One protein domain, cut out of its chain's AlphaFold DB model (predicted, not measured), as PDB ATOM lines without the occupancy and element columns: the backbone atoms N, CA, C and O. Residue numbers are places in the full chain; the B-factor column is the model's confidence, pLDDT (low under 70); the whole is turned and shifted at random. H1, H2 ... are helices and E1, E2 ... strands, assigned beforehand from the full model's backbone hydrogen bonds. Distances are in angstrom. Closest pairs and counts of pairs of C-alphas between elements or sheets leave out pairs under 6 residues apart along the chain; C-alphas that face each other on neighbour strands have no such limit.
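Overview. This is residues 174 to 352 of the 899 residues of an uncharacterized protein of Pseudoalteromonas sp. BSi20495 (UniProt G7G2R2). Look first for a strongly twisted sheet, E1, E3, E5, E6 and E7, and a row of three helices, H5, H1 and H6, packed together with H1 in the middle: H5 lies over E3 of the sheet, and H1 lies beside the strands. From this body an arm with three short helices, H2, H3 and H4, sticks out and makes much of the length, while E2 and E4 pair as a small second sheet near H5. The printed part has 179 residues in the order E1 H1 H2 H3 H4 E2 H5 E3 E4 E5 E6 E7 H6, class mixed, helices and strands. The large sheet is branched and holds parallel and antiparallel pairs; the small one is antiparallel. The whole is only just compact, close to loose, with a radius of gyration of the C-alphas of 18.9 A and spans of 56 by 45 by 25 A.

Arrangement. Start at E1, residues 174 to 184, which bends by 59 degrees at residue 181. Antiparallel E3, residues 267 to 276, lies on one side of it, with N 179 and O 274 at 2.8 A; parallel E6, residues 324 to 328, on the other side, with N 184 and O 327 at 2.8 A. Parallel E5, residues 309 to 313, pairs with residues 174 to 176, with N 176 and O 312 at 2.8 A. E6 and E7, residues 331 to 333, form a hairpin, with N 328 and O 331 at 2.9 A. H1, residues 190 to 205, is on this sheet at a height of 5.2 A, over none of its strands. H5, residues 254 to 262, is on it at 8.8 A, over E3. H1 and H5 touch at Ile 201 and Ile 257, C-alphas 6.1 A apart, at a steep tilt of 38 degrees, opposite ways. H6, residues 337 to 351, touches H1, the closest C-alphas being those of Thr 195 and Ile 343, 5.3 A, at 36 degrees, only just a steep tilt, the same way. E2, residues 251 to 253, and E4, residues 296 to 298, are antiparallel, with N 252 and O 297 at 2.9 A. H2, residues 214 to 219, touches H3, residues 224 to 227, at Ala 214 and Ile 227, C-alphas 6.6 A apart; H4, residues 240 to 245, touches no helix. Every O i to N i+4 pair is within hydrogen-bond range in H1, H2, H4 and H5, and 8 of 11 in H6; H3 is too short for one.

Along the chain. Find C-alpha 174 at (80.553, 229.778, -15.823), where E1 begins its 29.2 A. H1 runs 22.1 A from (97.464, 236.699, 4.822), E3 21.5 A, and H6 21.8 A to C-alpha 351 at (94.584, 227.452, -14.572).

Size, cuts and confidence. The C-alphas of Gly 225 and Gln 331 are the two farthest apart, 57.1 A. The printed part has no cut. The links H3 to H4 and E3 to E4 are long. In this model pLDDT is under 70 at residues 246 to 249, 277 to 291 and 300 to 308.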
ATOM      1  N   SER A 174      81.429 228.976 -16.647       82.69
ATOM      2  CA  SER A 174      80.553 229.778 -15.823       82.69
ATOM      3  C   SER A 174      81.324 230.280 -14.603       82.69
ATOM      4  O   SER A 174      81.663 229.513 -13.701       82.69
ATOM      5  N   LYS A 175      81.664 231.571 -14.601       85.69
ATOM      6  CA  LYS A 175      82.465 232.195 -13.541       85.69
ATOM      7  C   LYS A 175      81.621 232.408 -12.286       85.69
ATOM      8  O   LYS A 175      80.622 233.121 -12.310       85.69
ATOM      9  N   VAL A 176      82.041 231.792 -11.186       85.38
ATOM     10  CA  VAL A 176      81.382 231.864  -9.879       85.38
ATOM     11  C   VAL A 176      82.199 232.742  -8.953       85.38
ATOM     12  O   VAL A 176      83.359 232.450  -8.661       85.38
ATOM     13  N   THR A 177      81.574 233.799  -8.449       87.94
ATOM     14  CA  THR A 177      82.146 234.639  -7.400       87.94
ATOM     15  C   THR A 177      81.415 234.378  -6.086       87.94
ATOM     16  O   THR A 177      80.238 234.011  -6.065       87.94
ATOM     17  N   ILE A 178      82.138 234.482  -4.975       89.69
ATOM     18  CA  ILE A 178      81.644 234.109  -3.647       89.69
ATOM     19  C   ILE A 178      81.871 235.258  -2.673       89.69
ATOM     20  O   ILE A 178      82.940 235.866  -2.646       89.69
ATOM     21  N   GLY A 179      80.855 235.542  -1.869       90.81
ATOM     22  CA  GLY A 179      80.931 236.450  -0.735       90.81
ATOM     23  C   GLY A 179      81.125 235.657   0.546       90.81
ATOM     24  O   GLY A 179      80.457 234.639   0.756       90.81
ATOM     25  N   MET A 180      82.035 236.104   1.407       92.94
ATOM     26  CA  MET A 180      82.297 235.439   2.680       92.94
ATOM     27  C   MET A 180      82.738 236.413   3.766       92.94
ATOM     28  O   MET A 180      83.483 237.360   3.519       92.94
ATOM     29  N   THR A 181      82.322 236.124   4.995       94.44
ATOM     30  CA  THR A 181      82.808 236.813   6.192       94.44
ATOM     31  C   THR A 181      83.572 235.817   7.049       94.44
ATOM     32  O   THR A 181      82.960 234.926   7.642       94.44
ATOM     33  N   LEU A 182      84.894 235.960   7.126       93.94
ATOM     34  CA  LEU A 182      85.785 235.036   7.832       93.94
ATOM     35  C   LEU A 182      86.369 235.680   9.090       93.94
ATOM     36  O   LEU A 182      86.829 236.820   9.051       93.94
ATOM     37  N   SER A 183      86.376 234.927  10.189       93.69
ATOM     38  CA  SER A 183      87.181 235.224  11.381       93.69
ATOM     39  C   SER A 183      88.406 234.320  11.362       93.69
ATOM     40  O   SER A 183      88.261 233.097  11.318       93.69
ATOM     41  N   LEU A 184      89.591 234.922  11.320       92.62
ATOM     42  CA  LEU A 184      90.872 234.243  11.175       92.62
ATOM     43  C   LEU A 184      91.702 234.400  12.451       92.62
ATOM     44  O   LEU A 184      91.700 235.464  13.073       92.62
ATOM     45  N   GLN A 185      92.454 233.355  12.784       88.88
ATOM     46  CA  GLN A 185      93.385 233.314  13.912       88.88
ATOM     47  C   GLN A 185      94.780 232.889  13.434       88.88
ATOM     48  O   GLN A 185      94.904 232.134  12.469       88.88
ATOM     49  N   HIS A 186      95.829 233.337  14.131       83.19
ATOM     50  CA  HIS A 186      97.223 232.945  13.859       83.19
ATOM     51  C   HIS A 186      97.648 233.190  12.392       83.19
ATOM     52  O   HIS A 186      98.087 232.275  11.696       83.19
ATOM     53  N   VAL A 187      97.464 234.419  11.893       85.44
ATOM     54  CA  VAL A 187      97.772 234.784  10.497       85.44
ATOM     55  C   VAL A 187      99.178 235.383  10.388       85.44
ATOM     56  O   VAL A 187      99.369 236.566  10.657       85.44
ATOM     57  N   ASP A 188     100.151 234.589   9.934       85.25
ATOM     58  CA  ASP A 188     101.516 235.076   9.663       85.25
ATOM     59  C   ASP A 188     101.645 235.729   8.274       85.25
ATOM     60  O   ASP A 188     102.317 236.746   8.101       85.25
ATOM     61  N   ASN A 189     100.994 235.145   7.263       91.06
ATOM     62  CA  ASN A 189     100.985 235.639   5.886       91.06
ATOM     63  C   ASN A 189      99.574 235.525   5.299       91.06
ATOM     64  O   ASN A 189      99.154 234.455   4.856       91.06
ATOM     65  N   LEU A 190      98.850 236.648   5.283       91.94
ATOM     66  CA  LEU A 190      97.464 236.699   4.822       91.94
ATOM     67  C   LEU A 190      97.318 236.344   3.336       91.94
ATOM     68  O   LEU A 190      96.366 235.664   2.967       91.94
ATOM     69  N   VAL A 191      98.256 236.785   2.491       94.69
ATOM     70  CA  VAL A 191      98.217 236.516   1.046       94.69
ATOM     71  C   VAL A 191      98.319 235.019   0.786       94.69
ATOM     72  O   VAL A 191      97.469 234.481   0.088       94.69
ATOM     73  N   ALA A 192      99.307 234.344   1.380       93.38
ATOM     74  CA  ALA A 192      99.477 232.899   1.220       93.38
ATOM     75  C   ALA A 192      98.250 232.129   1.733       93.38
ATOM     76  O   ALA A 192      97.702 231.304   1.012       93.38
ATOM     77  N   LEU A 193      97.757 232.483   2.924       93.12
ATOM     78  CA  LEU A 193      96.580 231.855   3.522       93.12
ATOM     79  C   LEU A 193      95.322 232.015   2.660       93.12
ATOM     80  O   LEU A 193      94.591 231.049   2.458       93.12
ATOM     81  N   LEU A 194      95.051 233.217   2.142       93.81
ATOM     82  CA  LEU A 194      93.892 233.438   1.276       93.81
ATOM     83  C   LEU A 194      94.063 232.761  -0.081       93.81
ATOM     84  O   LEU A 194      93.084 232.242  -0.606       93.81
ATOM     85  N   THR A 195      95.274 232.738  -0.645       95.25
ATOM     86  CA  THR A 195      95.557 231.958  -1.854       95.25
ATOM     87  C   THR A 195      95.243 230.484  -1.622       95.25
ATOM     88  O   THR A 195      94.478 229.928  -2.402       95.25
ATOM     89  N   ASP A 196      95.722 229.881  -0.533       92.88
ATOM     90  CA  ASP A 196      95.466 228.472  -0.216       92.88
ATOM     91  C   ASP A 196      93.967 228.188  -0.017       92.88
ATOM     92  O   ASP A 196      93.431 227.243  -0.603       92.88
ATOM     93  N   LEU A 197      93.257 229.047   0.728       93.25
ATOM     94  CA  LEU A 197      91.809 228.935   0.938       93.25
ATOM     95  C   LEU A 197      91.022 229.031  -0.373       93.25
ATOM     96  O   LEU A 197      90.179 228.179  -0.653       93.25
ATOM     97  N   TYR A 198      91.291 230.046  -1.196       94.69
ATOM     98  CA  TYR A 198      90.613 230.206  -2.481       94.69
ATOM     99  C   TYR A 198      91.008 229.119  -3.487       94.69
ATOM    100  O   TYR A 198      90.167 228.725  -4.291       94.69
ATOM    101  N   THR A 199      92.231 228.583  -3.444       93.75
ATOM    102  CA  THR A 199      92.621 227.411  -4.244       93.75
ATOM    103  C   THR A 199      91.813 226.182  -3.842       93.75
ATOM    104  O   THR A 199      91.322 225.462  -4.710       93.75
ATOM    105  N   LEU A 200      91.628 225.958  -2.543       91.94
ATOM    106  CA  LEU A 200      90.832 224.856  -2.011       91.94
ATOM    107  C   LEU A 200      89.349 224.999  -2.387       91.94
ATOM    108  O   LEU A 200      88.764 224.048  -2.900       91.94
ATOM    109  N   ILE A 201      88.776 226.202  -2.281       92.19
ATOM    110  CA  ILE A 201      87.419 226.477  -2.781       92.19
ATOM    111  C   ILE A 201      87.336 226.279  -4.300       92.19
ATOM    112  O   ILE A 201      86.380 225.696  -4.802       92.19
ATOM    113  N   GLY A 202      88.335 226.744  -5.052       91.06
ATOM    114  CA  GLY A 202      88.380 226.598  -6.506       91.06
ATOM    115  C   GLY A 202      88.406 225.138  -6.961       91.06
ATOM    116  O   GLY A 202      87.765 224.809  -7.959       91.06
ATOM    117  N   ARG A 203      89.094 224.266  -6.216       88.88
ATOM    118  CA  ARG A 203      89.113 222.813  -6.447       88.88
ATOM    119  C   ARG A 203      87.829 222.120  -6.009       88.88
ATOM    120  O   ARG A 203      87.461 221.140  -6.633       88.88
ATOM    121  N   GLU A 204      87.120 222.637  -5.014       88.50
ATOM    122  CA  GLU A 204      85.789 222.117  -4.679       88.50
ATOM    123  C   GLU A 204      84.760 222.473  -5.764       88.50
ATOM    124  O   GLU A 204      83.964 221.641  -6.186       88.50
ATOM    125  N   ILE A 205      84.820 223.704  -6.285       87.62
ATOM    126  CA  ILE A 205      83.954 224.172  -7.381       87.62
ATOM    127  C   ILE A 205      84.240 223.413  -8.686       87.62
ATOM    128  O   ILE A 205      83.330 223.117  -9.457       87.62
ATOM    129  N   SER A 206      85.516 223.154  -8.968       86.94
ATOM    130  CA  SER A 206      85.977 222.537 -10.207       86.94
ATOM    131  C   SER A 206      87.136 221.584  -9.890       86.94
ATOM    132  O   SER A 206      88.296 222.016  -9.935       86.94
ATOM    133  N   PRO A 207      86.844 220.313  -9.553       86.06
ATOM    134  CA  PRO A 207      87.849 219.370  -9.074       86.06
ATOM    135  C   PRO A 207      88.864 218.989 -10.146       86.06
ATOM    136  O   PRO A 207      88.534 218.827 -11.324       86.06
ATOM    137  N   ASP A 208      90.112 218.838  -9.706       85.50
ATOM    138  CA  ASP A 208      91.176 218.203 -10.479       85.50
ATOM    139  C   ASP A 208      91.057 216.681 -10.322       85.50
ATOM    140  O   ASP A 208      90.715 216.184  -9.247       85.50
ATOM    141  N   ILE A 209      91.378 215.928 -11.374       88.31
ATOM    142  CA  ILE A 209      91.411 214.466 -11.291       88.31
ATOM    143  C   ILE A 209      92.785 214.034 -10.762       88.31
ATOM    144  O   ILE A 209      93.795 214.314 -11.420       88.31
ATOM    145  N   PRO A 210      92.856 213.371  -9.591       87.19
ATOM    146  CA  PRO A 210      94.121 212.947  -9.012       87.19
ATOM    147  C   PRO A 210      94.802 211.899  -9.893       87.19
ATOM    148  O   PRO A 210      94.160 211.045 -10.510       87.19
ATOM    149  N   LYS A 211      96.133 211.972  -9.932       88.31
ATOM    150  CA  LYS A 211      96.989 211.034 -10.656       88.31
ATOM    151  C   LYS A 211      98.020 210.445  -9.705       88.31
ATOM    152  O   LYS A 211      98.602 211.170  -8.898       88.31
ATOM    153  N   TYR A 212      98.267 209.147  -9.830       89.25
ATOM    154  CA  TYR A 212      99.146 208.394  -8.933       89.25
ATOM    155  C   TYR A 212     100.339 207.800  -9.682       89.25
ATOM    156  O   TYR A 212     100.253 207.484 -10.869       89.25
ATOM    157  N   SER A 213     101.454 207.587  -8.988       87.56
ATOM    158  CA  SER A 213     102.531 206.715  -9.469       87.56
ATOM    159  C   SER A 213     102.232 205.245  -9.154       87.56
ATOM    160  O   SER A 213     101.476 204.941  -8.228       87.56
ATOM    161  N   ALA A 214     102.866 204.305  -9.868       87.31
ATOM    162  CA  ALA A 214     102.692 202.878  -9.575       87.31
ATOM    163  C   ALA A 214     103.146 202.539  -8.142       87.31
ATOM    164  O   ALA A 214     102.529 201.722  -7.464       87.31
ATOM    165  N   GLN A 215     104.195 203.210  -7.652       86.19
ATOM    166  CA  GLN A 215     104.691 203.036  -6.286       86.19
ATOM    167  C   GLN A 215     103.686 203.518  -5.230       86.19
ATOM    168  O   GLN A 215     103.519 202.849  -4.212       86.19
ATOM    169  N   GLN A 216     103.004 204.643  -5.467       88.88
ATOM    170  CA  GLN A 216     101.948 205.128  -4.570       88.88
ATOM    171  C   GLN A 216     100.784 204.136  -4.512       88.88
ATOM    172  O   GLN A 216     100.336 203.787  -3.423       88.88
ATOM    173  N   LEU A 217     100.341 203.618  -5.661       90.69
ATOM    174  CA  LEU A 217      99.263 202.626  -5.703       90.69
ATOM    175  C   LEU A 217      99.651 201.307  -5.015       90.69
ATOM    176  O   LEU A 217      98.837 200.714  -4.309       90.69
ATOM    177  N   LEU A 218     100.912 200.878  -5.136       88.94
ATOM    178  CA  LEU A 218     101.426 199.719  -4.402       88.94
ATOM    179  C   LEU A 218     101.425 199.962  -2.882       88.94
ATOM    180  O   LEU A 218     101.056 199.075  -2.116       88.94
ATOM    181  N   GLN A 219     101.799 201.166  -2.435       90.25
ATOM    182  CA  GLN A 219     101.740 201.560  -1.017       90.25
ATOM    183  C   GLN A 219     100.303 201.617  -0.481       90.25
ATOM    184  O   GLN A 219     100.091 201.346   0.699       90.25
ATOM    185  N   LEU A 220      99.321 201.902  -1.342       90.81
ATOM    186  CA  LEU A 220      97.889 201.805  -1.035       90.81
ATOM    187  C   LEU A 220      97.369 200.353  -1.004       90.81
ATOM    188  O   LEU A 220      96.195 200.132  -0.714       90.81
ATOM    189  N   GLY A 221      98.222 199.357  -1.265       93.12
ATOM    190  CA  GLY A 221      97.878 197.936  -1.201       93.12
ATOM    191  C   GLY A 221      97.318 197.354  -2.500       93.12
ATOM    192  O   GLY A 221      96.795 196.239  -2.474       93.12
ATOM    193  N   MET A 222      97.419 198.066  -3.627       92.38
ATOM    194  CA  MET A 222      96.980 197.547  -4.926       92.38
ATOM    195  C   MET A 222      97.964 196.526  -5.494       92.38
ATOM    196  O   MET A 222      99.184 196.679  -5.411       92.38
ATOM    197  N   CYS A 223      97.426 195.501  -6.147       91.38
ATOM    198  CA  CYS A 223      98.224 194.518  -6.870       91.38
ATOM    199  C   CYS A 223      98.640 195.048  -8.250       91.38
ATOM    200  O   CYS A 223      97.899 195.791  -8.890       91.38
ATOM    201  N   THR A 224      99.772 194.572  -8.778       88.75
ATOM    202  CA  THR A 224     100.284 194.951 -10.110       88.75
ATOM    203  C   THR A 224      99.232 194.815 -11.217       88.75
ATOM    204  O   THR A 224      99.073 195.722 -12.024       88.75
ATOM    205  N   GLY A 225      98.452 193.729 -11.228       87.69
ATOM    206  CA  GLY A 225      97.393 193.534 -12.227       87.69
ATOM    207  C   GLY A 225      96.276 194.587 -12.191       87.69
ATOM    208  O   GLY A 225      95.668 194.839 -13.221       87.69
ATOM    209  N   GLN A 226      96.027 195.217 -11.038       90.00
ATOM    210  CA  GLN A 226      95.038 196.294 -10.896       90.00
ATOM    211  C   GLN A 226      95.619 197.652 -11.302       90.00
ATOM    212  O   GLN A 226      94.919 198.478 -11.870       90.00
ATOM    213  N   ILE A 227      96.907 197.878 -11.024       90.56
ATOM    214  CA  ILE A 227      97.600 199.132 -11.357       90.56
ATOM    215  C   ILE A 227      97.660 199.330 -12.874       90.56
ATOM    216  O   ILE A 227      97.387 200.415 -13.372       90.56
ATOM    217  N   TYR A 228      98.021 198.276 -13.606       90.00
ATOM    218  CA  TYR A 228      98.238 198.329 -15.052       90.00
ATOM    219  C   TYR A 228      96.966 198.042 -15.870       90.00
ATOM    220  O   TYR A 228      97.065 197.718 -17.049       90.00
ATOM    221  N   GLN A 229      95.780 198.155 -15.267       87.69
ATOM    222  CA  GLN A 229      94.510 198.015 -15.976       87.69
ATOM    223  C   GLN A 229      94.211 199.267 -16.814       87.69
ATOM    224  O   GLN A 229      94.415 200.392 -16.365       87.69
ATOM    225  N   GLY A 230      93.686 199.071 -18.025       88.69
ATOM    226  CA  GLY A 230      93.368 200.162 -18.944       88.69
ATOM    227  C   GLY A 230      94.543 200.549 -19.852       88.69
ATOM    228  O   GLY A 230      95.559 199.843 -19.912       88.69
ATOM    229  N   PRO A 231      94.404 201.656 -20.599       90.56
ATOM    230  CA  PRO A 231      95.427 202.116 -21.526       90.56
ATOM    231  C   PRO A 231      96.682 202.616 -20.818       90.56
ATOM    232  O   PRO A 231      96.655 203.099 -19.688       90.56
ATOM    233  N   LYS A 232      97.806 202.553 -21.533       89.44
ATOM    234  CA  LYS A 232      99.084 203.080 -21.054       89.44
ATOM    235  C   LYS A 232      99.062 204.610 -21.032       89.44
ATOM    236  O   LYS A 232      98.969 205.227 -22.090       89.44
ATOM    237  N   LEU A 233      99.216 205.191 -19.841       89.12
ATOM    238  CA  LEU A 233      99.257 206.639 -19.604       89.12
ATOM    239  C   LEU A 233     100.688 207.126 -19.318       89.12
ATOM    240  O   LEU A 233     101.493 206.423 -18.691       89.12
ATOM    241  N   HIS A 234     101.012 208.339 -19.758       88.19
ATOM    242  CA  HIS A 234     102.326 208.962 -19.583       88.19
ATOM    243  C   HIS A 234     102.450 209.767 -18.284       88.19
ATOM    244  O   HIS A 234     103.552 209.874 -17.737       88.19
ATOM    245  N   HIS A 235     101.345 210.310 -17.776       87.94
ATOM    246  CA  HIS A 235     101.330 211.239 -16.647       87.94
ATOM    247  C   HIS A 235     100.617 210.652 -15.418       87.94
ATOM    248  O   HIS A 235      99.827 211.331 -14.775       87.94
ATOM    249  N   GLY A 236     100.909 209.403 -15.062       87.38
ATOM    250  CA  GLY A 236     100.353 208.721 -13.890       87.38
ATOM    251  C   GLY A 236      99.057 207.953 -14.160       87.38
ATOM    252  O   GLY A 236      98.489 207.995 -15.249       87.38
ATOM    253  N   PHE A 237      98.612 207.218 -13.147       89.44
ATOM    254  CA  PHE A 237      97.425 206.364 -13.169       89.44
ATOM    255  C   PHE A 237      96.218 207.091 -12.575       89.44
ATOM    256  O   PHE A 237      96.373 207.878 -11.643       89.44
ATOM    257  N   VAL A 238      95.023 206.785 -13.083       90.50
ATOM    258  CA  VAL A 238      93.749 207.345 -12.608       90.50
ATOM    259  C   VAL A 238      92.827 206.206 -12.181       90.50
ATOM    260  O   VAL A 238      92.476 205.349 -13.000       90.50
ATOM    261  N   LEU A 239      92.434 206.207 -10.907       91.25
ATOM    262  CA  LEU A 239      91.536 205.206 -10.327       91.25
ATOM    263  C   LEU A 239      90.093 205.411 -10.805       91.25
ATOM    264  O   LEU A 239      89.669 206.545 -11.023       91.25
ATOM    265  N   ASP A 240      89.330 204.319 -10.927       89.88
ATOM    266  CA  ASP A 240      87.897 204.369 -11.273       89.88
ATOM    267  C   ASP A 240      87.118 205.276 -10.305       89.88
ATOM    268  O   ASP A 240      86.341 206.126 -10.730       89.88
ATOM    269  N   GLU A 241      87.370 205.160  -8.997       90.50
ATOM    270  CA  GLU A 241      86.679 205.966  -7.982       90.50
ATOM    271  C   GLU A 241      86.856 207.473  -8.200       90.50
ATOM    272  O   GLU A 241      85.900 208.236  -8.062       90.50
ATOM    273  N   ASP A 242      88.064 207.902  -8.559       89.69
ATOM    274  CA  ASP A 242      88.388 209.310  -8.785       89.69
ATOM    275  C   ASP A 242      87.835 209.808 -10.125       89.69
ATOM    276  O   ASP A 242      87.391 210.955 -10.251       89.69
ATOM    277  N   LEU A 243      87.781 208.922 -11.121       88.69
ATOM    278  CA  LEU A 243      87.125 209.182 -12.395       88.69
ATOM    279  C   LEU A 243      85.619 209.417 -12.178       88.69
ATOM    280  O   LEU A 243      85.082 210.426 -12.630       88.69
ATOM    281  N   HIS A 244      84.932 208.565 -11.419       85.31
ATOM    282  CA  HIS A 244      83.489 208.695 -11.186       85.31
ATOM    283  C   HIS A 244      83.112 209.825 -10.212       85.31
ATOM    284  O   HIS A 244      82.064 210.446 -10.382       85.31
ATOM    285  N   LYS A 245      83.955 210.136  -9.215       79.88
ATOM    286  CA  LYS A 245      83.743 211.284  -8.304       79.88
ATOM    287  C   LYS A 245      83.870 212.630  -9.010       79.88
ATOM    288  O   LYS A 245      83.208 213.584  -8.626       79.88
ATOM    289  N   SER A 246      84.706 212.704 -10.040       69.25
ATOM    290  CA  SER A 246      84.936 213.922 -10.825       69.25
ATOM    291  C   SER A 246      83.910 214.137 -11.945       69.25
ATOM    292  O   SER A 246      84.162 214.912 -12.872       69.25
ATOM    293  N   SER A 247      82.761 213.455 -11.896       65.44
ATOM    294  CA  SER A 247      81.625 213.771 -12.762       65.44
ATOM    295  C   SER A 247      81.147 215.201 -12.510       65.44
ATOM    296  O   SER A 247      81.148 215.690 -11.382       65.44
ATOM    297  N   TYR A 248      80.752 215.894 -13.573       68.94
ATOM    298  CA  TYR A 248      80.342 217.291 -13.493       68.94
ATOM    299  C   TYR A 248      79.097 217.459 -12.626       68.94
ATOM    300  O   TYR A 248      78.113 216.739 -12.800       68.94
ATOM    301  N   SER A 249      79.116 218.453 -11.737       67.50
ATOM    302  CA  SER A 249      77.920 218.838 -11.001       67.50
ATOM    303  C   SER A 249      77.231 220.017 -11.677       67.50
ATOM    304  O   SER A 249      77.808 221.092 -11.835       67.50
ATOM    305  N   VAL A 250      75.960 219.830 -12.038       72.06
ATOM    306  CA  VAL A 250      75.085 220.900 -12.551       72.06
ATOM    307  C   VAL A 250      74.695 221.878 -11.432       72.06
ATOM    308  O   VAL A 250      74.214 222.979 -11.705       72.06
ATOM    309  N   ARG A 251      74.918 221.500 -10.166       79.88
ATOM    310  CA  ARG A 251      74.612 222.306  -8.980       79.88
ATOM    311  C   ARG A 251      75.801 222.367  -8.032       79.88
ATOM    312  O   ARG A 251      76.403 221.346  -7.724       79.88
ATOM    313  N   LEU A 252      76.103 223.546  -7.516       84.19
ATOM    314  CA  LEU A 252      77.040 223.689  -6.405       84.19
ATOM    315  C   LEU A 252      76.262 223.971  -5.137       84.19
ATOM    316  O   LEU A 252      75.409 224.860  -5.132       84.19
ATOM    317  N   PHE A 253      76.592 223.259  -4.065       88.00
ATOM    318  CA  PHE A 253      76.040 223.519  -2.748       88.00
ATOM    319  C   PHE A 253      77.057 224.263  -1.891       88.00
ATOM    320  O   PHE A 253      78.238 223.930  -1.828       88.00
ATOM    321  N   SER A 254      76.575 225.276  -1.177       88.94
ATOM    322  CA  SER A 254      77.372 225.980  -0.169       88.94
ATOM    323  C   SER A 254      77.868 225.037   0.931       88.94
ATOM    324  O   SER A 254      78.954 225.255   1.457       88.94
ATOM    325  N   SER A 255      77.114 223.978   1.261       90.88
ATOM    326  CA  SER A 255      77.488 222.984   2.274       90.88
ATOM    327  C   SER A 255      78.817 222.311   1.972       90.88
ATOM    328  O   SER A 255      79.597 222.091   2.897       90.88
ATOM    329  N   ASP A 256      79.081 222.029   0.699       89.12
ATOM    330  CA  ASP A 256      80.267 221.298   0.265       89.12
ATOM    331  C   ASP A 256      81.489 222.196   0.463       89.12
ATOM    332  O   ASP A 256      82.383 221.862   1.237       89.12
ATOM    333  N   ILE A 257      81.429 223.430  -0.052       90.38
ATOM    334  CA  ILE A 257      82.465 224.459   0.137       90.38
ATOM    335  C   ILE A 257      82.691 224.763   1.626       90.38
ATOM    336  O   ILE A 257      83.829 224.828   2.094       90.38
ATOM    337  N   LEU A 258      81.613 224.935   2.395       92.06
ATOM    338  CA  LEU A 258      81.697 225.191   3.830       92.06
ATOM    339  C   LEU A 258      82.346 224.022   4.568       92.06
ATOM    340  O   LEU A 258      83.110 224.268   5.499       92.06
ATOM    341  N   SER A 259      82.073 222.775   4.181       90.69
ATOM    342  CA  SER A 259      82.684 221.602   4.814       90.69
ATOM    343  C   SER A 259      84.206 221.621   4.677       90.69
ATOM    344  O   SER A 259      84.906 221.385   5.664       90.69
ATOM    345  N   VAL A 260      84.718 222.014   3.505       88.12
ATOM    346  CA  VAL A 260      86.162 222.110   3.272       88.12
ATOM    347  C   VAL A 260      86.774 223.279   4.049       88.12
ATOM    348  O   VAL A 260      87.844 223.135   4.640       88.12
ATOM    349  N   LEU A 261      86.073 224.416   4.140       89.62
ATOM    350  CA  LEU A 261      86.525 225.578   4.916       89.62
ATOM    351  C   LEU A 261      86.601 225.307   6.426       89.62
ATOM    352  O   LEU A 261      87.534 225.770   7.076       89.62
ATOM    353  N   HIS A 262      85.665 224.544   6.996       87.25
ATOM    354  CA  HIS A 262      85.705 224.190   8.423       87.25
ATOM    355  C   HIS A 262      86.915 223.317   8.793       87.25
ATOM    356  O   HIS A 262      87.300 223.281   9.959       87.25
ATOM    357  N   GLY A 263      87.507 222.610   7.826       82.94
ATOM    358  CA  GLY A 263      88.698 221.785   8.035       82.94
ATOM    359  C   GLY A 263      90.018 222.563   8.079       82.94
ATOM    360  O   GLY A 263      91.053 221.954   8.341       82.94
ATOM    361  N   TYR A 264      90.014 223.876   7.817       87.62
ATOM    362  CA  TYR A 264      91.232 224.683   7.710       87.62
ATOM    363  C   TYR A 264      91.617 225.327   9.053       87.62
ATOM    364  O   TYR A 264      90.870 226.145   9.589       87.62
ATOM    365  N   GLU A 265      92.799 225.001   9.592       87.12
ATOM    366  CA  GLU A 265      93.197 225.314  10.982       87.12
ATOM    367  C   GLU A 265      93.138 226.810  11.355       87.12
ATOM    368  O   GLU A 265      92.821 227.172  12.493       87.12
ATOM    369  N   ASN A 266      93.421 227.700  10.401       88.88
ATOM    370  CA  ASN A 266      93.488 229.144  10.640       88.88
ATOM    371  C   ASN A 266      92.119 229.854  10.611       88.88
ATOM    372  O   ASN A 266      92.055 231.053  10.896       88.88
ATOM    373  N   ILE A 267      91.029 229.155  10.271       90.25
ATOM    374  CA  ILE A 267      89.672 229.713  10.309       90.25
ATOM    375  C   ILE A 267      89.083 229.482  11.704       90.25
ATOM    376  O   ILE A 267      88.796 228.356  12.094       90.25
ATOM    377  N   GLU A 268      88.850 230.560  12.454       90.50
ATOM    378  CA  GLU A 268      88.120 230.500  13.727       90.50
ATOM    379  C   GLU A 268      86.618 230.306  13.477       90.50
ATOM    380  O   GLU A 268      85.960 229.496  14.133       90.50
ATOM    381  N   ARG A 269      86.052 231.062  12.521       90.56
ATOM    382  CA  ARG A 269      84.621 231.002  12.196       90.56
ATOM    383  C   ARG A 269      84.293 231.542  10.805       90.56
ATOM    384  O   ARG A 269      84.735 232.630  10.435       90.56
ATOM    385  N   VAL A 270      83.407 230.848  10.087       92.25
ATOM    386  CA  VAL A 270      82.710 231.385   8.907       92.25
ATOM    387  C   VAL A 270      81.403 232.041   9.366       92.25
ATOM    388  O   VAL A 270      80.487 231.366   9.830       92.25
ATOM    389  N   ASN A 271      81.319 233.370   9.295       90.69
ATOM    390  CA  ASN A 271      80.168 234.141   9.785       90.69
ATOM    391  C   ASN A 271      79.051 234.275   8.742       90.69
ATOM    392  O   ASN A 271      77.882 234.378   9.110       90.69
ATOM    393  N   ALA A 272      79.405 234.307   7.458       90.69
ATOM    394  CA  ALA A 272      78.469 234.377   6.340       90.69
ATOM    395  C   ALA A 272      79.122 233.804   5.076       90.69
ATOM    396  O   ALA A 272      80.335 233.943   4.904       90.69
ATOM    397  N   PHE A 273      78.315 233.202   4.204       91.50
ATOM    398  CA  PHE A 273      78.710 232.713   2.884       91.50
ATOM    399  C   PHE A 273      77.542 232.889   1.909       91.50
ATOM    400  O   PHE A 273      76.398 232.628   2.284       91.50
ATOM    401  N   ARG A 274      77.818 233.325   0.678       88.81
ATOM    402  CA  ARG A 274      76.841 233.358  -0.421       88.81
ATOM    403  C   ARG A 274      77.524 233.310  -1.782       88.81
ATOM    404  O   ARG A 274      78.646 233.788  -1.933       88.81
ATOM    405  N   PHE A 275      76.816 232.815  -2.784       87.19
ATOM    406  CA  PHE A 275      77.193 232.982  -4.183       87.19
ATOM    407  C   PHE A 275      76.772 234.372  -4.673       87.19
ATOM    408  O   PHE A 275      75.673 234.840  -4.375       87.19
ATOM    409  N   LEU A 276      77.643 235.052  -5.414       81.69
ATOM    410  CA  LEU A 276      77.358 236.364  -5.989       81.69
ATOM    411  C   LEU A 276      76.898 236.181  -7.441       81.69
ATOM    412  O   LEU A 276      77.579 235.542  -8.242       81.69
ATOM    413  N   ALA A 277      75.732 236.734  -7.773       64.00
ATOM    414  CA  ALA A 277      75.213 236.736  -9.137       64.00
ATOM    415  C   ALA A 277      75.732 237.955  -9.910       64.00
ATOM    416  O   ALA A 277      75.759 239.071  -9.382       64.00
ATOM    417  N   ASP A 278      76.095 237.753 -11.176       58.44
ATOM    418  CA  ASP A 278      76.378 238.854 -12.092       58.44
ATOM    419  C   ASP A 278      75.060 239.494 -12.556       58.44
ATOM    420  O   ASP A 278      74.237 238.855 -13.212       58.44
ATOM    421  N   GLN A 279      74.842 240.763 -12.204       49.97
ATOM    422  CA  GLN A 279      73.609 241.487 -12.537       49.97
ATOM    423  C   GLN A 279      73.497 241.841 -14.032       49.97
ATOM    424  O   GLN A 279      72.427 242.263 -14.468       49.97
ATOM    425  N   ASN A 280      74.564 241.669 -14.826       44.81
ATOM    426  CA  ASN A 280      74.601 242.066 -16.238       44.81
ATOM    427  C   ASN A 280      74.304 240.937 -17.244       44.81
ATOM    428  O   ASN A 280      74.168 241.219 -18.436       44.81
ATOM    429  N   ASN A 281      74.154 239.682 -16.808       48.03
ATOM    430  CA  ASN A 281      73.852 238.564 -17.710       48.03
ATOM    431  C   ASN A 281      72.336 238.379 -17.900       48.03
ATOM    432  O   ASN A 281      71.666 237.668 -17.154       48.03
ATOM    433  N   ALA A 282      71.791 239.021 -18.938       40.12
ATOM    434  CA  ALA A 282      70.374 238.947 -19.315       40.12
ATOM    435  C   ALA A 282      69.944 237.603 -19.953       40.12
ATOM    436  O   ALA A 282      68.749 237.367 -20.118       40.12
ATOM    437  N   ASN A 283      70.889 236.713 -20.279       44.69
ATOM    438  CA  ASN A 283      70.621 235.340 -20.718       44.69
ATOM    439  C   ASN A 283      71.048 234.397 -19.586       44.69
ATOM    440  O   ASN A 283      72.235 234.192 -19.358       44.69
ATOM    441  N   GLY A 284      70.060 233.951 -18.809       49.84
ATOM    442  CA  GLY A 284      70.242 233.448 -17.452       49.84
ATOM    443  C   GLY A 284      71.087 232.186 -17.294       49.84
ATOM    444  O   GLY A 284      71.189 231.374 -18.206       49.84
ATOM    445  N   ASN A 285      71.635 232.029 -16.084       46.84
ATOM    446  CA  ASN A 285      71.766 230.735 -15.406       46.84
ATOM    447  C   ASN A 285      72.248 230.870 -13.953       46.84
ATOM    448  O   ASN A 285      73.084 230.092 -13.536       46.84
ATOM    449  N   TYR A 286      71.728 231.816 -13.156       56.75
ATOM    450  CA  TYR A 286      72.003 231.840 -11.713       56.75
ATOM    451  C   TYR A 286      70.762 232.209 -10.908       56.75
ATOM    452  O   TYR A 286      70.256 233.318 -11.021       56.75
ATOM    453  N   ASN A 287      70.312 231.255 -10.088       54.66
ATOM    454  CA  ASN A 287      69.303 231.385  -9.033       54.66
ATOM    455  C   ASN A 287      67.912 231.838  -9.507       54.66
ATOM    456  O   ASN A 287      67.615 233.020  -9.631       54.66
ATOM    457  N   ALA A 288      67.006 230.876  -9.701       47.00
ATOM    458  CA  ALA A 288      65.619 231.158 -10.076       47.00
ATOM    459  C   ALA A 288      64.744 231.697  -8.917       47.00
ATOM    460  O   ALA A 288      63.587 232.045  -9.155       47.00
ATOM    461  N   GLN A 289      65.240 231.734  -7.670       58.03
ATOM    462  CA  GLN A 289      64.467 232.137  -6.485       58.03
ATOM    463  C   GLN A 289      65.328 232.896  -5.464       58.03
ATOM    464  O   GLN A 289      66.437 232.465  -5.150       58.03
ATOM    465  N   ASP A 290      64.785 233.985  -4.911       61.06
ATOM    466  CA  ASP A 290      65.411 234.761  -3.833       61.06
ATOM    467  C   ASP A 290      65.731 233.874  -2.615       61.06
ATOM    468  O   ASP A 290      64.886 233.108  -2.142       61.06
ATOM    469  N   GLY A 291      66.947 233.995  -2.082       68.88
ATOM    470  CA  GLY A 291      67.436 233.262  -0.914       68.88
ATOM    471  C   GLY A 291      68.188 231.970  -1.244       68.88
ATOM    472  O   GLY A 291      68.851 231.422  -0.361       68.88
ATOM    473  N   TYR A 292      68.140 231.483  -2.486       73.31
ATOM    474  CA  TYR A 292      68.889 230.292  -2.903       73.31
ATOM    475  C   TYR A 292      70.391 230.547  -3.022       73.31
ATOM    476  O   TYR A 292      71.165 229.615  -2.826       73.31
ATOM    477  N   GLU A 293      70.820 231.793  -3.219       75.00
ATOM    478  CA  GLU A 293      72.226 232.206  -3.281       75.00
ATOM    479  C   GLU A 293      73.037 231.854  -2.023       75.00
ATOM    480  O   GLU A 293      74.263 231.783  -2.074       75.00
ATOM    481  N   PHE A 294      72.364 231.601  -0.899       80.50
ATOM    482  CA  PHE A 294      72.985 231.148   0.347       80.50
ATOM    483  C   PHE A 294      73.168 229.629   0.416       80.50
ATOM    484  O   PHE A 294      73.926 229.152   1.253       80.50
ATOM    485  N   TRP A 295      72.480 228.869  -0.439       83.25
ATOM    486  CA  TRP A 295      72.379 227.414  -0.339       83.25
ATOM    487  C   TRP A 295      72.951 226.703  -1.554       83.25
ATOM    488  O   TRP A 295      73.755 225.788  -1.375       83.25
ATOM    489  N   GLN A 296      72.566 227.117  -2.761       85.06
ATOM    490  CA  GLN A 296      72.979 226.471  -3.999       85.06
ATOM    491  C   GLN A 296      72.962 227.411  -5.204       85.06
ATOM    492  O   GLN A 296      72.269 228.425  -5.212       85.06
ATOM    493  N   ILE A 297      73.667 227.009  -6.253       80.38
ATOM    494  CA  ILE A 297      73.650 227.659  -7.562       80.38
ATOM    495  C   ILE A 297      73.642 226.591  -8.664       80.38
ATOM    496  O   ILE A 297      74.251 225.534  -8.499       80.38
ATOM    497  N   GLN A 298      72.905 226.826  -9.753       76.81
ATOM    498  CA  GLN A 298      72.640 225.844 -10.815       76.81
ATOM    499  C   GLN A 298      73.080 226.378 -12.179       76.81
ATOM    500  O   GLN A 298      72.737 227.503 -12.514       76.81
ATOM    501  N   PHE A 299      73.781 225.558 -12.967       71.50
ATOM    502  CA  PHE A 299      74.455 225.960 -14.213       71.50
ATOM    503  C   PHE A 299      73.807 225.399 -15.497       71.50
ATOM    504  O   PHE A 299      74.265 225.707 -16.596       71.50
ATOM    505  N   GLY A 300      72.740 224.598 -15.385       63.31
ATOM    506  CA  GLY A 300      72.037 223.945 -16.505       63.31
ATOM    507  C   GLY A 300      70.656 223.404 -16.103       63.31
ATOM    508  O   GLY A 300      70.276 223.541 -14.943       63.31
ATOM    509  N   SER A 301      69.891 222.816 -17.030       57.69
ATOM    510  CA  SER A 301      68.565 222.231 -16.745       57.69
ATOM    511  C   SER A 301      68.657 220.843 -16.094       57.69
ATOM    512  O   SER A 301      69.639 220.130 -16.276       57.69
ATOM    513  N   ASP A 302      67.621 220.450 -15.345       54.09
ATOM    514  CA  ASP A 302      67.565 219.148 -14.651       54.09
ATOM    515  C   ASP A 302      67.495 217.942 -15.613       54.09
ATOM    516  O   ASP A 302      67.828 216.828 -15.217       54.09
ATOM    517  N   ASP A 303      67.107 218.165 -16.875       55.41
ATOM    518  CA  ASP A 303      66.880 217.105 -17.868       55.41
ATOM    519  C   ASP A 303      68.175 216.532 -18.489       55.41
ATOM    520  O   ASP A 303      68.112 215.553 -19.221       55.41
ATOM    521  N   ASN A 304      69.358 217.074 -18.160       49.91
ATOM    522  CA  ASN A 304      70.690 216.478 -18.402       49.91
ATOM    523  C   ASN A 304      71.062 216.035 -19.838       49.91
ATOM    524  O   ASN A 304      72.136 215.464 -20.019       49.91
ATOM    525  N   GLU A 305      70.268 216.316 -20.875       48.31
ATOM    526  CA  GLU A 305      70.595 215.856 -22.235       48.31
ATOM    527  C   GLU A 305      71.846 216.540 -22.820       48.31
ATOM    528  O   GLU A 305      72.564 215.926 -23.609       48.31
ATOM    529  N   GLN A 306      72.167 217.773 -22.401       53.59
ATOM    530  CA  GLN A 306      73.411 218.470 -22.756       53.59
ATOM    531  C   GLN A 306      73.864 219.392 -21.610       53.59
ATOM    532  O   GLN A 306      73.288 220.455 -21.383       53.59
ATOM    533  N   ILE A 307      74.916 219.010 -20.879       56.34
ATOM    534  CA  ILE A 307      75.605 219.930 -19.959       56.34
ATOM    535  C   ILE A 307      76.386 220.926 -20.825       56.34
ATOM    536  O   ILE A 307      77.353 220.538 -21.473       56.34
ATOM    537  N   VAL A 308      75.965 222.191 -20.857       60.16
ATOM    538  CA  VAL A 308      76.617 223.231 -21.683       60.16
ATOM    539  C   VAL A 308      77.648 224.028 -20.874       60.16
ATOM    540  O   VAL A 308      78.720 224.352 -21.383       60.16
ATOM    541  N   ASN A 309      77.376 224.258 -19.584       70.81
ATOM    542  CA  ASN A 309      78.172 225.145 -18.737       70.81
ATOM    543  C   ASN A 309      78.770 224.422 -17.526       70.81
ATOM    544  O   ASN A 309      78.089 223.639 -16.862       70.81
ATOM    545  N   ILE A 310      80.017 224.753 -17.187       78.44
ATOM    546  CA  ILE A 310      80.710 224.259 -15.989       78.44
ATOM    547  C   ILE A 310      81.182 225.424 -15.131       78.44
ATOM    548  O   ILE A 310      81.753 226.393 -15.629       78.44
ATOM    549  N   ALA A 311      81.002 225.294 -13.820       83.69
ATOM    550  CA  ALA A 311      81.453 226.275 -12.852       83.69
ATOM    551  C   ALA A 311      82.985 226.328 -12.716       83.69
ATOM    552  O   ALA A 311      83.660 225.304 -12.605       83.69
ATOM    553  N   GLN A 312      83.533 227.539 -12.644       87.75
ATOM    554  CA  GLN A 312      84.900 227.795 -12.194       87.75
ATOM    555  C   GLN A 312      84.930 229.023 -11.290       87.75
ATOM    556  O   GLN A 312      84.118 229.934 -11.437       87.75
ATOM    557  N   LEU A 313      85.895 229.073 -10.375       90.31
ATOM    558  CA  LEU A 313      86.094 230.239  -9.523       90.31
ATOM    559  C   LEU A 313      86.464 231.466 -10.375       90.31
ATOM    560  O   LEU A 313      87.466 231.454 -11.091       90.31
ATOM    561  N   GLY A 314      85.670 232.530 -10.283       89.44
ATOM    562  CA  GLY A 314      85.832 233.775 -11.040       89.44
ATOM    563  C   GLY A 314      86.867 234.728 -10.452       89.44
ATOM    564  O   GLY A 314      86.565 235.895 -10.238       89.44
ATOM    565  N   PHE A 315      88.073 234.247 -10.142       91.19
ATOM    566  CA  PHE A 315      89.116 235.072  -9.507       91.19
ATOM    567  C   PHE A 315      89.695 236.167 -10.419       91.19
ATOM    568  O   PHE A 315      90.344 237.105  -9.944       91.19
ATOM    569  N   ASP A 316      89.458 236.050 -11.722       87.81
ATOM    570  CA  ASP A 316      89.756 237.037 -12.755       87.81
ATOM    571  C   ASP A 316      88.715 238.161 -12.853       87.81
ATOM    572  O   ASP A 316      89.030 239.210 -13.412       87.81
ATOM    573  N   GLU A 317      87.532 237.995 -12.254       88.25
ATOM    574  CA  GLU A 317      86.473 239.007 -12.272       88.25
ATOM    575  C   GLU A 317      86.808 240.210 -11.385       88.25
ATOM    576  O   GLU A 317      87.339 240.078 -10.273       88.25
ATOM    577  N   ASP A 318      86.442 241.409 -11.840       84.69
ATOM    578  CA  ASP A 318      86.677 242.657 -11.105       84.69
ATOM    579  C   ASP A 318      85.962 242.682  -9.749       84.69
ATOM    580  O   ASP A 318      86.478 243.239  -8.779       84.69
ATOM    581  N   ASN A 319      84.801 242.029  -9.659       85.00
ATOM    582  CA  ASN A 319      83.978 241.969  -8.454       85.00
ATOM    583  C   ASN A 319      84.368 240.848  -7.470       85.00
ATOM    584  O   ASN A 319      83.730 240.733  -6.423       85.00
ATOM    585  N   PHE A 320      85.408 240.058  -7.757       89.81
ATOM    586  CA  PHE A 320      85.756 238.851  -6.997       89.81
ATOM    587  C   PHE A 320      85.922 239.073  -5.483       89.81
ATOM    588  O   PHE A 320      85.504 238.240  -4.685       89.81
ATOM    589  N   PHE A 321      86.497 240.210  -5.076       91.62
ATOM    590  CA  PHE A 321      86.741 240.541  -3.664       91.62
ATOM    591  C   PHE A 321      85.675 241.459  -3.041       91.62
ATOM    592  O   PHE A 321      85.828 241.858  -1.889       91.62
ATOM    593  N   ASN A 322      84.616 241.834  -3.772       86.50
ATOM    594  CA  ASN A 322      83.693 242.897  -3.346       86.50
ATOM    595  C   ASN A 322      82.919 242.581  -2.061       86.50
ATOM    596  O   ASN A 322      82.495 243.504  -1.371       86.50
ATOM    597  N   ASP A 323      82.729 241.301  -1.749       87.56
ATOM    598  CA  ASP A 323      81.952 240.842  -0.594       87.56
ATOM    599  C   ASP A 323      82.769 239.938   0.344       87.56
ATOM    600  O   ASP A 323      82.235 239.073   1.039       87.56
ATOM    601  N   LEU A 324      84.092 240.131   0.340       93.12
ATOM    602  CA  LEU A 324      85.011 239.501   1.279       93.12
ATOM    603  C   LEU A 324      85.195 240.401   2.507       93.12
ATOM    604  O   LEU A 324      85.762 241.487   2.413       93.12
ATOM    605  N   ASN A 325      84.775 239.919   3.676       93.75
ATOM    606  CA  ASN A 325      84.959 240.602   4.954       93.75
ATOM    607  C   ASN A 325      85.861 239.772   5.874       93.75
ATOM    608  O   ASN A 325      85.538 238.632   6.206       93.75
ATOM    609  N   LEU A 326      86.978 240.350   6.317       93.06
ATOM    610  CA  LEU A 326      87.963 239.664   7.152       93.06
ATOM    611  C   LEU A 326      87.989 240.258   8.560       93.06
ATOM    612  O   LEU A 326      88.061 241.477   8.732       93.06
ATOM    613  N   LEU A 327      87.949 239.385   9.560       93.00
ATOM    614  CA  LEU A 327      88.147 239.697  10.971       93.00
ATOM    615  C   LEU A 327      89.411 238.968  11.433       93.00
ATOM    616  O   LEU A 327      89.407 237.745  11.517       93.00
ATOM    617  N   ILE A 328      90.487 239.703  11.705       89.44
ATOM    618  CA  ILE A 328      91.751 239.146  12.209       89.44
ATOM    619  C   ILE A 328      91.893 239.605  13.655       89.44
ATOM    620  O   ILE A 328      91.841 240.807  13.921       89.44
ATOM    621  N   ASP A 329      91.983 238.661  14.592       85.38
ATOM    622  CA  ASP A 329      92.025 238.934  16.038       85.38
ATOM    623  C   ASP A 329      90.899 239.885  16.511       85.38
ATOM    624  O   ASP A 329      91.080 240.768  17.353       85.38
ATOM    625  N   GLY A 330      89.708 239.738  15.916       82.25
ATOM    626  CA  GLY A 330      88.521 240.545  16.216       82.25
ATOM    627  C   GLY A 330      88.483 241.944  15.583       82.25
ATOM    628  O   GLY A 330      87.521 242.679  15.820       82.25
ATOM    629  N   GLN A 331      89.472 242.330  14.769       86.25
ATOM    630  CA  GLN A 331      89.497 243.609  14.048       86.25
ATOM    631  C   GLN A 331      89.187 243.432  12.560       86.25
ATOM    632  O   GLN A 331      89.648 242.484  11.930       86.25
ATOM    633  N   SER A 332      88.426 244.366  11.980       90.75
ATOM    634  CA  SER A 332      88.157 244.358  10.538       90.75
ATOM    635  C   SER A 332      89.433 244.665   9.754       90.75
ATOM    636  O   SER A 332      90.055 245.706   9.967       90.75
ATOM    637  N   TYR A 333      89.778 243.782   8.823       92.50
ATOM    638  CA  TYR A 333      90.879 243.961   7.883       92.50
ATOM    639  C   TYR A 333      90.345 244.158   6.462       92.50
ATOM    640  O   TYR A 333      89.396 243.494   6.047       92.50
ATOM    641  N   GLN A 334      90.963 245.072   5.713       90.81
ATOM    642  CA  GLN A 334      90.634 245.365   4.318       90.81
ATOM    643  C   GLN A 334      91.862 245.106   3.454       90.81
ATOM    644  O   GLN A 334      92.933 245.644   3.733       90.81
ATOM    645  N   LEU A 335      91.703 244.298   2.406       92.38
ATOM    646  CA  LEU A 335      92.800 243.963   1.499       92.38
ATOM    647  C   LEU A 335      93.263 245.191   0.712       92.38
ATOM    648  O   LEU A 335      92.463 245.882   0.073       92.38
ATOM    649  N   THR A 336      94.572 245.411   0.692       93.69
ATOM    650  CA  THR A 336      95.224 246.379  -0.191       93.69
ATOM    651  C   THR A 336      95.210 245.896  -1.645       93.69
ATOM    652  O   THR A 336      95.156 244.700  -1.928       93.69
ATOM    653  N   GLU A 337      95.320 246.822  -2.602       92.69
ATOM    654  CA  GLU A 337      95.383 246.468  -4.030       92.69
ATOM    655  C   GLU A 337      96.591 245.577  -4.370       92.69
ATOM    656  O   GLU A 337      96.495 244.702  -5.227       92.69
ATOM    657  N   GLN A 338      97.717 245.742  -3.665       94.06
ATOM    658  CA  GLN A 338      98.889 244.880  -3.845       94.06
ATOM    659  C   GLN A 338      98.609 243.439  -3.401       94.06
ATOM    660  O   GLN A 338      98.947 242.507  -4.128       94.06
ATOM    661  N   GLU A 339      97.955 243.242  -2.253       94.44
ATOM    662  CA  GLU A 339      97.569 241.909  -1.776       94.44
ATOM    663  C   GLU A 339      96.574 241.243  -2.731       94.44
ATOM    664  O   GLU A 339      96.771 240.086  -3.090       94.44
ATOM    665  N   LYS A 340      95.562 241.975  -3.222       94.25
ATOM    666  CA  LYS A 340      94.609 241.456  -4.222       94.25
ATOM    667  C   LYS A 340      95.314 240.962  -5.488       94.25
ATOM    668  O   LYS A 340      94.978 239.892  -5.998       94.25
ATOM    669  N   ILE A 341      96.303 241.712  -5.986       94.25
ATOM    670  CA  ILE A 341      97.104 241.320  -7.156       94.25
ATOM    671  C   ILE A 341      97.910 240.051  -6.863       94.25
ATOM    672  O   ILE A 341      97.893 239.130  -7.678       94.25
ATOM    673  N   LEU A 342      98.591 239.979  -5.715       95.75
ATOM    674  CA  LEU A 342      99.385 238.806  -5.337       95.75
ATOM    675  C   LEU A 342      98.512 237.556  -5.155       95.75
ATOM    676  O   LEU A 342      98.882 236.488  -5.637       95.75
ATOM    677  N   ILE A 343      97.331 237.693  -4.543       95.31
ATOM    678  CA  ILE A 343      96.368 236.592  -4.400       95.31
ATOM    679  C   ILE A 343      95.926 236.105  -5.784       95.31
ATOM    680  O   ILE A 343      96.011 234.911  -6.060       95.31
ATOM    681  N   ARG A 344      95.529 237.012  -6.690       94.62
ATOM    682  CA  ARG A 344      95.163 236.656  -8.076       94.62
ATOM    683  C   ARG A 344      96.301 235.971  -8.829       94.62
ATOM    684  O   ARG A 344      96.045 235.044  -9.592       94.62
ATOM    685  N   GLN A 345      97.544 236.413  -8.634       93.94
ATOM    686  CA  GLN A 345      98.722 235.769  -9.222       93.94
ATOM    687  C   GLN A 345      98.921 234.352  -8.677       93.94
ATOM    688  O   GLN A 345      99.171 233.443  -9.464       93.94
ATOM    689  N   GLY A 346      98.753 234.145  -7.368       93.38
ATOM    690  CA  GLY A 346      98.800 232.816  -6.754       93.38
ATOM    691  C   GLY A 346      97.701 231.884  -7.274       93.38
ATOM    692  O   GLY A 346      97.968 230.729  -7.600       93.38
ATOM    693  N   LEU A 347      96.483 232.403  -7.461       94.38
ATOM    694  CA  LEU A 347      95.336 231.636  -7.963       94.38
ATOM    695  C   LEU A 347      95.457 231.202  -9.428       94.38
ATOM    696  O   LEU A 347      94.729 230.304  -9.847       94.38
ATOM    697  N   GLN A 348      96.426 231.730 -10.189       92.75
ATOM    698  CA  GLN A 348      96.738 231.217 -11.530       92.75
ATOM    699  C   GLN A 348      97.128 229.730 -11.528       92.75
ATOM    700  O   GLN A 348      97.059 229.095 -12.579       92.75
ATOM    701  N   VAL A 349      97.481 229.153 -10.372       90.50
ATOM    702  CA  VAL A 349      97.686 227.705 -10.212       90.50
ATOM    703  C   VAL A 349      96.448 226.882 -10.594       90.50
ATOM    704  O   VAL A 349      96.599 225.776 -11.095       90.50
ATOM    705  N   LEU A 350      95.231 227.423 -10.435       89.50
ATOM    706  CA  LEU A 350      93.977 226.756 -10.827       89.50
ATOM    707  C   LEU A 350      93.811 226.645 -12.353       89.50
ATOM    708  O   LEU A 350      93.037 225.816 -12.829       89.50
ATOM    709  N   ASN A 351      94.550 227.462 -13.109       89.25
ATOM    710  CA  ASN A 351      94.584 227.452 -14.572       89.25
ATOM    711  C   ASN A 351      95.723 226.579 -15.128       89.25
ATOM    712  O   ASN A 351      96.070 226.681 -16.311       89.25
ATOM    713  N   GLN A 352      96.353 225.766 -14.282       87.44
ATOM    714  CA  GLN A 352      97.472 224.902 -14.638       87.44
ATOM    715  C   GLN A 352      97.222 223.494 -14.113       87.44
ATOM    716  O   GLN A 352      96.651 223.310 -13.041       87.44
TER     717      GLN A 352